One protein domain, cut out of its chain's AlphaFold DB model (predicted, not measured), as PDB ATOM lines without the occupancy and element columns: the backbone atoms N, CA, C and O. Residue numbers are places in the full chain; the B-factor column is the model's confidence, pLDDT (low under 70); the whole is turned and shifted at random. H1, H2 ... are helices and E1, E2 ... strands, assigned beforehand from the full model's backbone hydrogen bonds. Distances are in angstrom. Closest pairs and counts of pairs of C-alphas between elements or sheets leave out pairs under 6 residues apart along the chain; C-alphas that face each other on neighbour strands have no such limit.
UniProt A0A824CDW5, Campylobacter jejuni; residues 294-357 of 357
ATOM      1  N   ASP A 294      24.094  13.251  26.716       81.06
ATOM      2  CA  ASP A 294      22.944  12.342  26.793       81.06
ATOM      3  C   ASP A 294      21.735  12.894  26.028       81.06
ATOM      4  O   ASP A 294      21.017  12.140  25.370       81.06
ATOM      5  N   GLU A 295      21.499  14.205  26.100       84.75
ATOM      6  CA  GLU A 295      20.446  14.892  25.341       84.75
ATOM      7  C   GLU A 295      20.717  14.841  23.839       84.75
ATOM      8  O   GLU A 295      19.826  14.489  23.066       84.75
ATOM      9  N   LEU A 296      21.958  15.120  23.435       78.38
ATOM     10  CA  LEU A 296      22.381  15.051  22.042       78.38
ATOM     11  C   LEU A 296      22.251  13.624  21.497       78.38
ATOM     12  O   LEU A 296      21.682  13.432  20.426       78.38
ATOM     13  N   ASN A 297      22.701  12.619  22.253       83.12
ATOM     14  CA  ASN A 297      22.565  11.216  21.862       83.12
ATOM     15  C   ASN A 297      21.096  10.815  21.691       83.12
ATOM     16  O   ASN A 297      20.764  10.141  20.721       83.12
ATOM     17  N   LYS A 298      20.198  11.267  22.576       88.69
ATOM     18  CA  LYS A 298      18.754  11.023  22.432       88.69
ATOM     19  C   LYS A 298      18.162  11.718  21.208       88.69
ATOM     20  O   LYS A 298      17.329  11.116  20.536       88.69
ATOM     21  N   LYS A 299      18.572  12.961  20.913       86.38
ATOM     22  CA  LYS A 299      18.142  13.693  19.706       86.38
ATOM     23  C   LYS A 299      18.577  12.944  18.443       86.38
ATOM     24  O   LYS A 299      17.756  12.727  17.556       86.38
ATOM     25  N   ILE A 300      19.834  12.493  18.396       85.50
ATOM     26  CA  ILE A 300      20.382  11.694  17.288       85.50
ATOM     27  C   ILE A 300      19.620  10.370  17.148       85.50
ATOM     28  O   ILE A 300      19.119  10.073  16.068       85.50
ATOM     29  N   GLU A 301      19.453   9.612  18.235       89.75
ATOM     30  CA  GLU A 301      18.753   8.321  18.220       89.75
ATOM     31  C   GLU A 301      17.289   8.465  17.769       89.75
ATOM     32  O   GLU A 301      16.778   7.638  17.014       89.75
ATOM     33  N   LEU A 302      16.596   9.516  18.218       89.25
ATOM     34  CA  LEU A 302      15.231   9.804  17.780       89.25
ATOM     35  C   LEU A 302      15.189  10.097  16.279       89.25
ATOM     36  O   LEU A 302      14.339   9.544  15.582       89.25
ATOM     37  N   LYS A 303      16.110  10.931  15.786       86.75
ATOM     38  CA  LYS A 303      16.204  11.272  14.365       86.75
ATOM     39  C   LYS A 303      16.448  10.030  13.509       86.75
ATOM     40  O   LYS A 303      15.687   9.793  12.578       86.75
ATOM     41  N   GLU A 304      17.408   9.186  13.887       88.81
ATOM     42  CA  GLU A 304      17.690   7.918  13.200       88.81
ATOM     43  C   GLU A 304      16.473   6.982  13.196       88.81
ATOM     44  O   GLU A 304      16.154   6.371  12.178       88.81
ATOM     45  N   LYS A 305      15.751   6.863  14.318       92.31
ATOM     46  CA  LYS A 305      14.533   6.036  14.386       92.31
ATOM     47  C   LYS A 305      13.428   6.554  13.475       92.31
ATOM     48  O   LYS A 305      12.755   5.745  12.843       92.31
ATOM     49  N   VAL A 306      13.234   7.872  13.418       90.00
ATOM     50  CA  VAL A 306      12.241   8.487  12.529       90.00
ATOM     51  C   VAL A 306      12.633   8.278  11.070       90.00
ATOM     52  O   VAL A 306      11.802   7.814  10.299       90.00
ATOM     53  N   GLU A 307      13.887   8.537  10.695       88.31
ATOM     54  CA  GLU A 307      14.379   8.313   9.330       88.31
ATOM     55  C   GLU A 307      14.218   6.847   8.909       88.31
ATOM     56  O   GLU A 307      13.659   6.566   7.850       88.31
ATOM     57  N   ASN A 308      14.610   5.899   9.766       91.50
ATOM     58  CA  ASN A 308      14.433   4.469   9.505       91.50
ATOM     59  C   ASN A 308      12.958   4.084   9.341       91.50
ATOM     60  O   ASN A 308      12.625   3.297   8.459       91.50
ATOM     61  N   PHE A 309      12.068   4.637  10.170       91.94
ATOM     62  CA  PHE A 309      10.633   4.389  10.065       91.94
ATOM     63  C   PHE A 309      10.052   4.931   8.753       91.94
ATOM     64  O   PHE A 309       9.291   4.232   8.089       91.94
ATOM     65  N   LEU A 310      10.430   6.147   8.355       90.06
ATOM     66  CA  LEU A 310       9.961   6.757   7.112       90.06
ATOM     67  C   LEU A 310      10.478   6.005   5.883       90.06
ATOM     68  O   LEU A 310       9.690   5.696   4.993       90.06
ATOM     69  N   ASN A 311      11.765   5.654   5.860       89.94
ATOM     70  CA  ASN A 311      12.345   4.858   4.779       89.94
ATOM     71  C   ASN A 311      11.665   3.494   4.669       89.94
ATOM     72  O   ASN A 311      11.314   3.073   3.572       89.94
ATOM     73  N   TRP A 312      11.397   2.842   5.803       93.50
ATOM     74  CA  TRP A 312      10.642   1.595   5.819       93.50
ATOM     75  C   TRP A 312       9.248   1.763   5.200       93.50
ATOM     76  O   TRP A 312       8.901   0.979   4.324       93.50
ATOM     77  N   LEU A 313       8.483   2.801   5.568       92.31
ATOM     78  CA  LEU A 313       7.171   3.077   4.958       92.31
ATOM     79  C   LEU A 313       7.260   3.285   3.442       92.31
ATOM     80  O   LEU A 313       6.396   2.806   2.711       92.31
ATOM     81  N   LEU A 314       8.284   4.010   2.980       89.44
ATOM     82  CA  LEU A 314       8.502   4.283   1.561       89.44
ATOM     83  C   LEU A 314       8.859   3.002   0.787       89.44
ATOM     84  O   LEU A 314       8.361   2.789  -0.316       89.44
ATOM     85  N   GLU A 315       9.695   2.137   1.366       92.00
ATOM     86  CA  GLU A 315      10.141   0.881   0.750       92.00
ATOM     87  C   GLU A 315       9.056  -0.203   0.743       92.00
ATOM     88  O   GLU A 315       8.903  -0.922  -0.247       92.00
ATOM     89  N   THR A 316       8.306  -0.347   1.838       92.25
ATOM     90  CA  THR A 316       7.257  -1.369   1.962       92.25
ATOM     91  C   THR A 316       5.917  -0.919   1.399       92.25
ATOM     92  O   THR A 316       5.045  -1.759   1.166       92.25
ATOM     93  N   ASN A 317       5.749   0.388   1.168       89.50
ATOM     94  CA  ASN A 317       4.480   1.013   0.812       89.50
ATOM     95  C   ASN A 317       3.364   0.651   1.817       89.50
ATOM     96  O   ASN A 317       2.215   0.400   1.440       89.50
ATOM     97  N   GLU A 318       3.717   0.563   3.103       90.94
ATOM     98  CA  GLU A 318       2.789   0.171   4.161       90.94
ATOM     99  C   GLU A 318       1.879   1.350   4.563       90.94
ATOM    100  O   GLU A 318       2.364   2.464   4.787       90.94
ATOM    101  N   PRO A 319       0.547   1.151   4.639       89.31
ATOM    102  CA  PRO A 319      -0.385   2.232   4.937       89.31
ATOM    103  C   PRO A 319      -0.353   2.657   6.407       89.31
ATOM    104  O   PRO A 319      -0.368   1.823   7.313       89.31
ATOM    105  N   ILE A 320      -0.480   3.962   6.653       89.19
ATOM    106  CA  ILE A 320      -0.786   4.506   7.979       89.19
ATOM    107  C   ILE A 320      -2.281   4.821   8.070       89.19
ATOM    108  O   ILE A 320      -2.824   5.618   7.299       89.19
ATOM    109  N   GLY A 321      -2.952   4.217   9.052       88.00
ATOM    110  CA  GLY A 321      -4.375   4.436   9.310       88.00
ATOM    111  C   GLY A 321      -4.672   5.826   9.868       88.00
ATOM    112  O   GLY A 321      -4.089   6.248  10.869       88.00
ATOM    113  N   LYS A 322      -5.627   6.535   9.260       83.81
ATOM    114  CA  LYS A 322      -6.136   7.810   9.782       83.81
ATOM    115  C   LYS A 322      -7.244   7.557  10.797       83.81
ATOM    116  O   LYS A 322      -8.023   6.613  10.682       83.81
ATOM    117  N   THR A 323      -7.398   8.474  11.749       83.94
ATOM    118  CA  THR A 323      -8.538   8.456  12.683       83.94
ATOM    119  C   THR A 323      -9.882   8.602  11.963       83.94
ATOM    120  O   THR A 323     -10.897   8.107  12.449       83.94
ATOM    121  N   LYS A 324      -9.896   9.266  10.796       77.69
ATOM    122  CA  LYS A 324     -11.036   9.358   9.875       77.69
ATOM    123  C   LYS A 324     -10.545   9.388   8.424       77.69
ATOM    124  O   LYS A 324      -9.558  10.050   8.122       77.69
ATOM    125  N   GLY A 325     -11.282   8.732   7.526       71.94
ATOM    126  CA  GLY A 325     -11.094   8.877   6.077       71.94
ATOM    127  C   GLY A 325     -10.085   7.929   5.418       71.94
ATOM    128  O   GLY A 325      -9.532   8.310   4.399       71.94
ATOM    129  N   GLY A 326      -9.830   6.730   5.952       84.38
ATOM    130  CA  GLY A 326      -8.989   5.709   5.296       84.38
ATOM    131  C   GLY A 326      -7.510   5.777   5.682       84.38
ATOM    132  O   GLY A 326      -7.188   6.207   6.788       84.38
ATOM    133  N   ASN A 327      -6.615   5.382   4.775       88.00
ATOM    134  CA  ASN A 327      -5.170   5.363   5.013       88.00
ATOM    135  C   ASN A 327      -4.437   6.493   4.273       88.00
ATOM    136  O   ASN A 327      -5.002   7.148   3.391       88.00
ATOM    137  N   PHE A 328      -3.179   6.726   4.634       88.25
ATOM    138  CA  PHE A 328      -2.232   7.467   3.806       88.25
ATOM    139  C   PHE A 328      -0.918   6.696   3.655       88.25
ATOM    140  O   PHE A 328      -0.614   5.810   4.453       88.25
ATOM    141  N   PHE A 329      -0.161   7.051   2.625       88.19
ATOM    142  CA  PHE A 329       1.082   6.412   2.213       88.19
ATOM    143  C   PHE A 329       2.160   7.472   2.066       88.19
ATOM    144  O   PHE A 329       1.882   8.556   1.555       88.19
ATOM    145  N   VAL A 330       3.380   7.158   2.484       88.56
ATOM    146  CA  VAL A 330       4.550   7.992   2.200       88.56
ATOM    147  C   VAL A 330       5.005   7.695   0.774       88.56
ATOM    148  O   VAL A 330       5.257   6.540   0.446       88.56
ATOM    149  N   VAL A 331       5.067   8.718  -0.081       85.69
ATOM    150  CA  VAL A 331       5.403   8.555  -1.510       85.69
ATOM    151  C   VAL A 331       6.752   9.151  -1.887       85.69
ATOM    152  O   VAL A 331       7.346   8.721  -2.871       85.69
ATOM    153  N   GLU A 332       7.232  10.125  -1.118       83.50
ATOM    154  CA  GLU A 332       8.543  10.740  -1.294       83.50
ATOM    155  C   GLU A 332       9.013  11.309   0.047       83.50
ATOM    156  O   GLU A 332       8.208  11.807   0.840       83.50
ATOM    157  N   ILE A 333      10.317  11.219   0.297       81.81
ATOM    158  CA  ILE A 333      10.974  11.806   1.462       81.81
ATOM    159  C   ILE A 333      12.128  12.654   0.941       81.81
ATOM    160  O   ILE A 333      13.016  12.145   0.257       81.81
ATOM    161  N   ASP A 334      12.117  13.929   1.296       74.69
ATOM    162  CA  ASP A 334      13.261  14.827   1.194       74.69
ATOM    163  C   ASP A 334      13.788  15.124   2.607       74.69
ATOM    164  O   ASP A 334      13.127  14.866   3.614       74.69
ATOM    165  N   ASN A 335      14.971  15.729   2.702       67.19
ATOM    166  CA  ASN A 335      15.621  16.098   3.962       67.19
ATOM    167  C   ASN A 335      14.736  16.949   4.891       67.19
ATOM    168  O   ASN A 335      15.004  17.023   6.091       67.19
ATOM    169  N   LYS A 336      13.720  17.630   4.344       73.31
ATOM    170  CA  LYS A 336      12.831  18.540   5.079       73.31
ATOM    171  C   LYS A 336      11.350  18.258   4.901       73.31
ATOM    172  O   LYS A 336      10.551  18.854   5.620       73.31
ATOM    173  N   THR A 337      10.955  17.401   3.968       80.94
ATOM    174  CA  THR A 337       9.542  17.201   3.646       80.94
ATOM    175  C   THR A 337       9.215  15.733   3.450       80.94
ATOM    176  O   THR A 337      10.020  14.946   2.961       80.94
ATOM    177  N   ILE A 338       8.002  15.361   3.843       85.12
ATOM    178  CA  ILE A 338       7.385  14.093   3.469       85.12
ATOM    179  C   ILE A 338       6.217  14.425   2.565       85.12
ATOM    180  O   ILE A 338       5.330  15.200   2.937       85.12
ATOM    181  N   VAL A 339       6.197  13.795   1.403       82.75
ATOM    182  CA  VAL A 339       5.047  13.820   0.513       82.75
ATOM    183  C   VAL A 339       4.233  12.575   0.802       82.75
ATOM    184  O   VAL A 339       4.760  11.457   0.799       82.75
ATOM    185  N   ILE A 340       2.944  12.767   1.070       86.38
ATOM    186  CA  ILE A 340       2.019  11.662   1.304       86.38
ATOM    187  C   ILE A 340       0.908  11.640   0.266       86.38
ATOM    188  O   ILE A 340       0.415  12.688  -0.143       86.38
ATOM    189  N   TYR A 341       0.462  10.437  -0.073       83.94
ATOM    190  CA  TYR A 341      -0.783  10.187  -0.791       83.94
ATOM    191  C   TYR A 341      -1.851   9.716   0.199       83.94
ATOM    192  O   TYR A 341      -1.593   8.849   1.032       83.94
ATOM    193  N   SER A 342      -3.064  10.260   0.117       83.19
ATOM    194  CA  SER A 342      -4.160   9.944   1.038       83.19
ATOM    195  C   SER A 342      -5.359   9.336   0.310       83.19
ATOM    196  O   SER A 342      -5.978   9.983  -0.530       83.19
ATOM    197  N   GLU A 343      -5.788   8.141   0.723       78.38
ATOM    198  CA  GLU A 343      -7.006   7.511   0.201       78.38
ATOM    199  C   GLU A 343      -8.270   8.277   0.621       78.38
ATOM    200  O   GLU A 343      -8.343   8.838   1.719       78.38
ATOM    201  N   GLY A 344      -9.296   8.260  -0.238       65.12
ATOM    202  CA  GLY A 344     -10.633   8.780   0.075       65.12
ATOM    203  C   GLY A 344     -10.817  10.292  -0.092       65.12
ATOM    204  O   GLY A 344     -11.867  10.814   0.276       65.12
ATOM    205  N   VAL A 345      -9.831  10.993  -0.656       60.56
ATOM    206  CA  VAL A 345      -9.929  12.404  -1.053       60.56
ATOM    207  C   VAL A 345      -9.529  12.482  -2.526       60.56
ATOM    208  O   VAL A 345      -8.483  11.956  -2.883       60.56
ATOM    209  N   GLU A 346     -10.345  13.095  -3.390       54.19
ATOM    210  CA  GLU A 346     -10.144  13.073  -4.857       54.19
ATOM    211  C   GLU A 346      -8.804  13.664  -5.341       54.19
ATOM    212  O   GLU A 346      -8.472  13.478  -6.505       54.19
ATOM    213  N   ARG A 347      -8.036  14.341  -4.475       51.97
ATOM    214  CA  ARG A 347      -6.647  14.806  -4.670       51.97
ATOM    215  C   ARG A 347      -6.191  15.501  -3.380       51.97
ATOM    216  O   ARG A 347      -6.368  16.708  -3.238       51.97
ATOM    217  N   PHE A 348      -5.671  14.768  -2.401       53.47
ATOM    218  CA  PHE A 348      -4.909  15.407  -1.320       53.47
ATOM    219  C   PHE A 348      -3.551  14.732  -1.202       53.47
ATOM    220  O   PHE A 348      -3.354  13.839  -0.378       53.47
ATOM    221  N   ASP A 349      -2.644  15.176  -2.068       61.72
ATOM    222  CA  ASP A 349      -1.215  14.962  -1.910       61.72
ATOM    223  C   ASP A 349      -0.717  16.073  -0.981       61.72
ATOM    224  O   ASP A 349      -0.723  17.257  -1.319       61.72
ATOM    225  N   GLY A 350      -0.440  15.707   0.268       68.38
ATOM    226  CA  GLY A 350      -0.029  16.654   1.298       68.38
ATOM    227  C   GLY A 350       1.486  16.672   1.420       68.38
ATOM    228  O   GLY A 350       2.096  15.614   1.568       68.38
ATOM    229  N   ILE A 351       2.088  17.862   1.404       69.62
ATOM    230  CA  ILE A 351       3.502  18.050   1.740       69.62
ATOM    231  C   ILE A 351       3.581  18.453   3.209       69.62
ATOM    232  O   ILE A 351       3.020  19.473   3.617       69.62
ATOM    233  N   PHE A 352       4.263  17.644   4.011       76.38
ATOM    234  CA  PHE A 352       4.460  17.888   5.434       76.38
ATOM    235  C   PHE A 352       5.917  18.221   5.705       76.38
ATOM    236  O   PHE A 352       6.800  17.457   5.333       76.38
ATOM    237  N   ASN A 353       6.165  19.331   6.398       72.31
ATOM    238  CA  ASN A 353       7.508  19.669   6.852       72.31
ATOM    239  C   ASN A 353       7.917  18.746   8.005       72.31
ATOM    240  O   ASN A 353       7.240  18.674   9.034       72.31
ATOM    241  N   LEU A 354       9.053  18.077   7.841       66.50
ATOM    242  CA  LEU A 354       9.747  17.351   8.889       66.50
ATOM    243  C   LEU A 354      10.462  18.351   9.791       66.50
ATOM    244  O   LEU A 354      11.578  18.776   9.501       66.50
ATOM    245  N   ASN A 355       9.821  18.729  10.895       61.25
ATOM    246  CA  ASN A 355      10.505  19.432  11.971       61.25
ATOM    247  C   ASN A 355      10.680  18.490  13.167       61.25
ATOM    248  O   ASN A 355       9.734  18.223  13.906       61.25
ATOM    249  N   LEU A 356      11.897  17.964  13.313       54.72
ATOM    250  CA  LEU A 356      12.339  17.161  14.452       54.72
ATOM    251  C   LEU A 356      13.163  18.051  15.399       54.72
ATOM    252  O   LEU A 356      14.334  17.768  15.651       54.72
ATOM    253  N   SER A 357      12.575  19.173  15.831       47.16
ATOM    254  CA  SER A 357      13.167  20.089  16.818       47.16
ATOM    255  C   SER A 357      13.172  19.488  18.215       47.16
ATOM    256  O   SER A 357      12.068  19.063  18.639       47.16
TER     257      SER A 357
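This is residues 294 to 357 of the 357 residues of a protein of Campylobacter jejuni (UniProt A0A824CDW5). A strongly twisted sheet of three strands, E1, E2 and E3, has one long helix, H1, packed across one face near E1; the other face is bare. Residues 307 to 316 of H1 meet the sheet, and the earlier part of the helix runs on beyond it. The printed part has 64 residues, with H1, E1, E2 and E3 in that order along the chain; the sheet's order is E1, E2, E3, all antiparallel, and the class is mixed, helices and strands. It is only just loose, close to compact, with a radius of gyration of the C-alphas of 13.3 A, and spans 45 by 22 by 20 A, a rod.

E1, residues 327 to 333, and E2, residues 337 to 342, form a hairpin at 148 degrees, with N 329 and O 341 within hydrogen-bond range at 2.8 A. E2 and E3, residues 349 to 353, form another at 151 degrees, with N 338 and O 352 at 2.8 A. The three strands are a meander, each the antiparallel neighbour of the one before. Residues 320 to 321 also pair, antiparallel, with residues 327 to 328 of E1. H1, residues 294 to 316, is on the sheet at a height over the sheet of 13.7 A. It lies over E1 and only just not over E2, on which 2 of its C-alphas fall. On the local plane it runs across the strands, at 64 degrees to E1. The closest C-alphas of H1 and E1, those of Leu 314 and Val 330, are 5.5 A apart. In H1 every O i to N i+4 pair is within hydrogen-bond range.

H1 is 32.4 A long, from C-alpha 294 at (22.944, 12.342, 26.793) to C-alpha 316. E1 measures 17.7 A, E2 15.7 A and E3 13.2 A, the last ending at C-alpha 353, (7.508, 19.669, 6.852).

The two C-alphas farthest apart, those of Asp 294 and Glu 346, are 45.8 A apart. The printed part has no cut and ends at the chain's last residue, 357. No link is long. The mean pLDDT of the printed part is 80.4; residue 335, residues 344 to 351 and residues 354 to 357 are under 70.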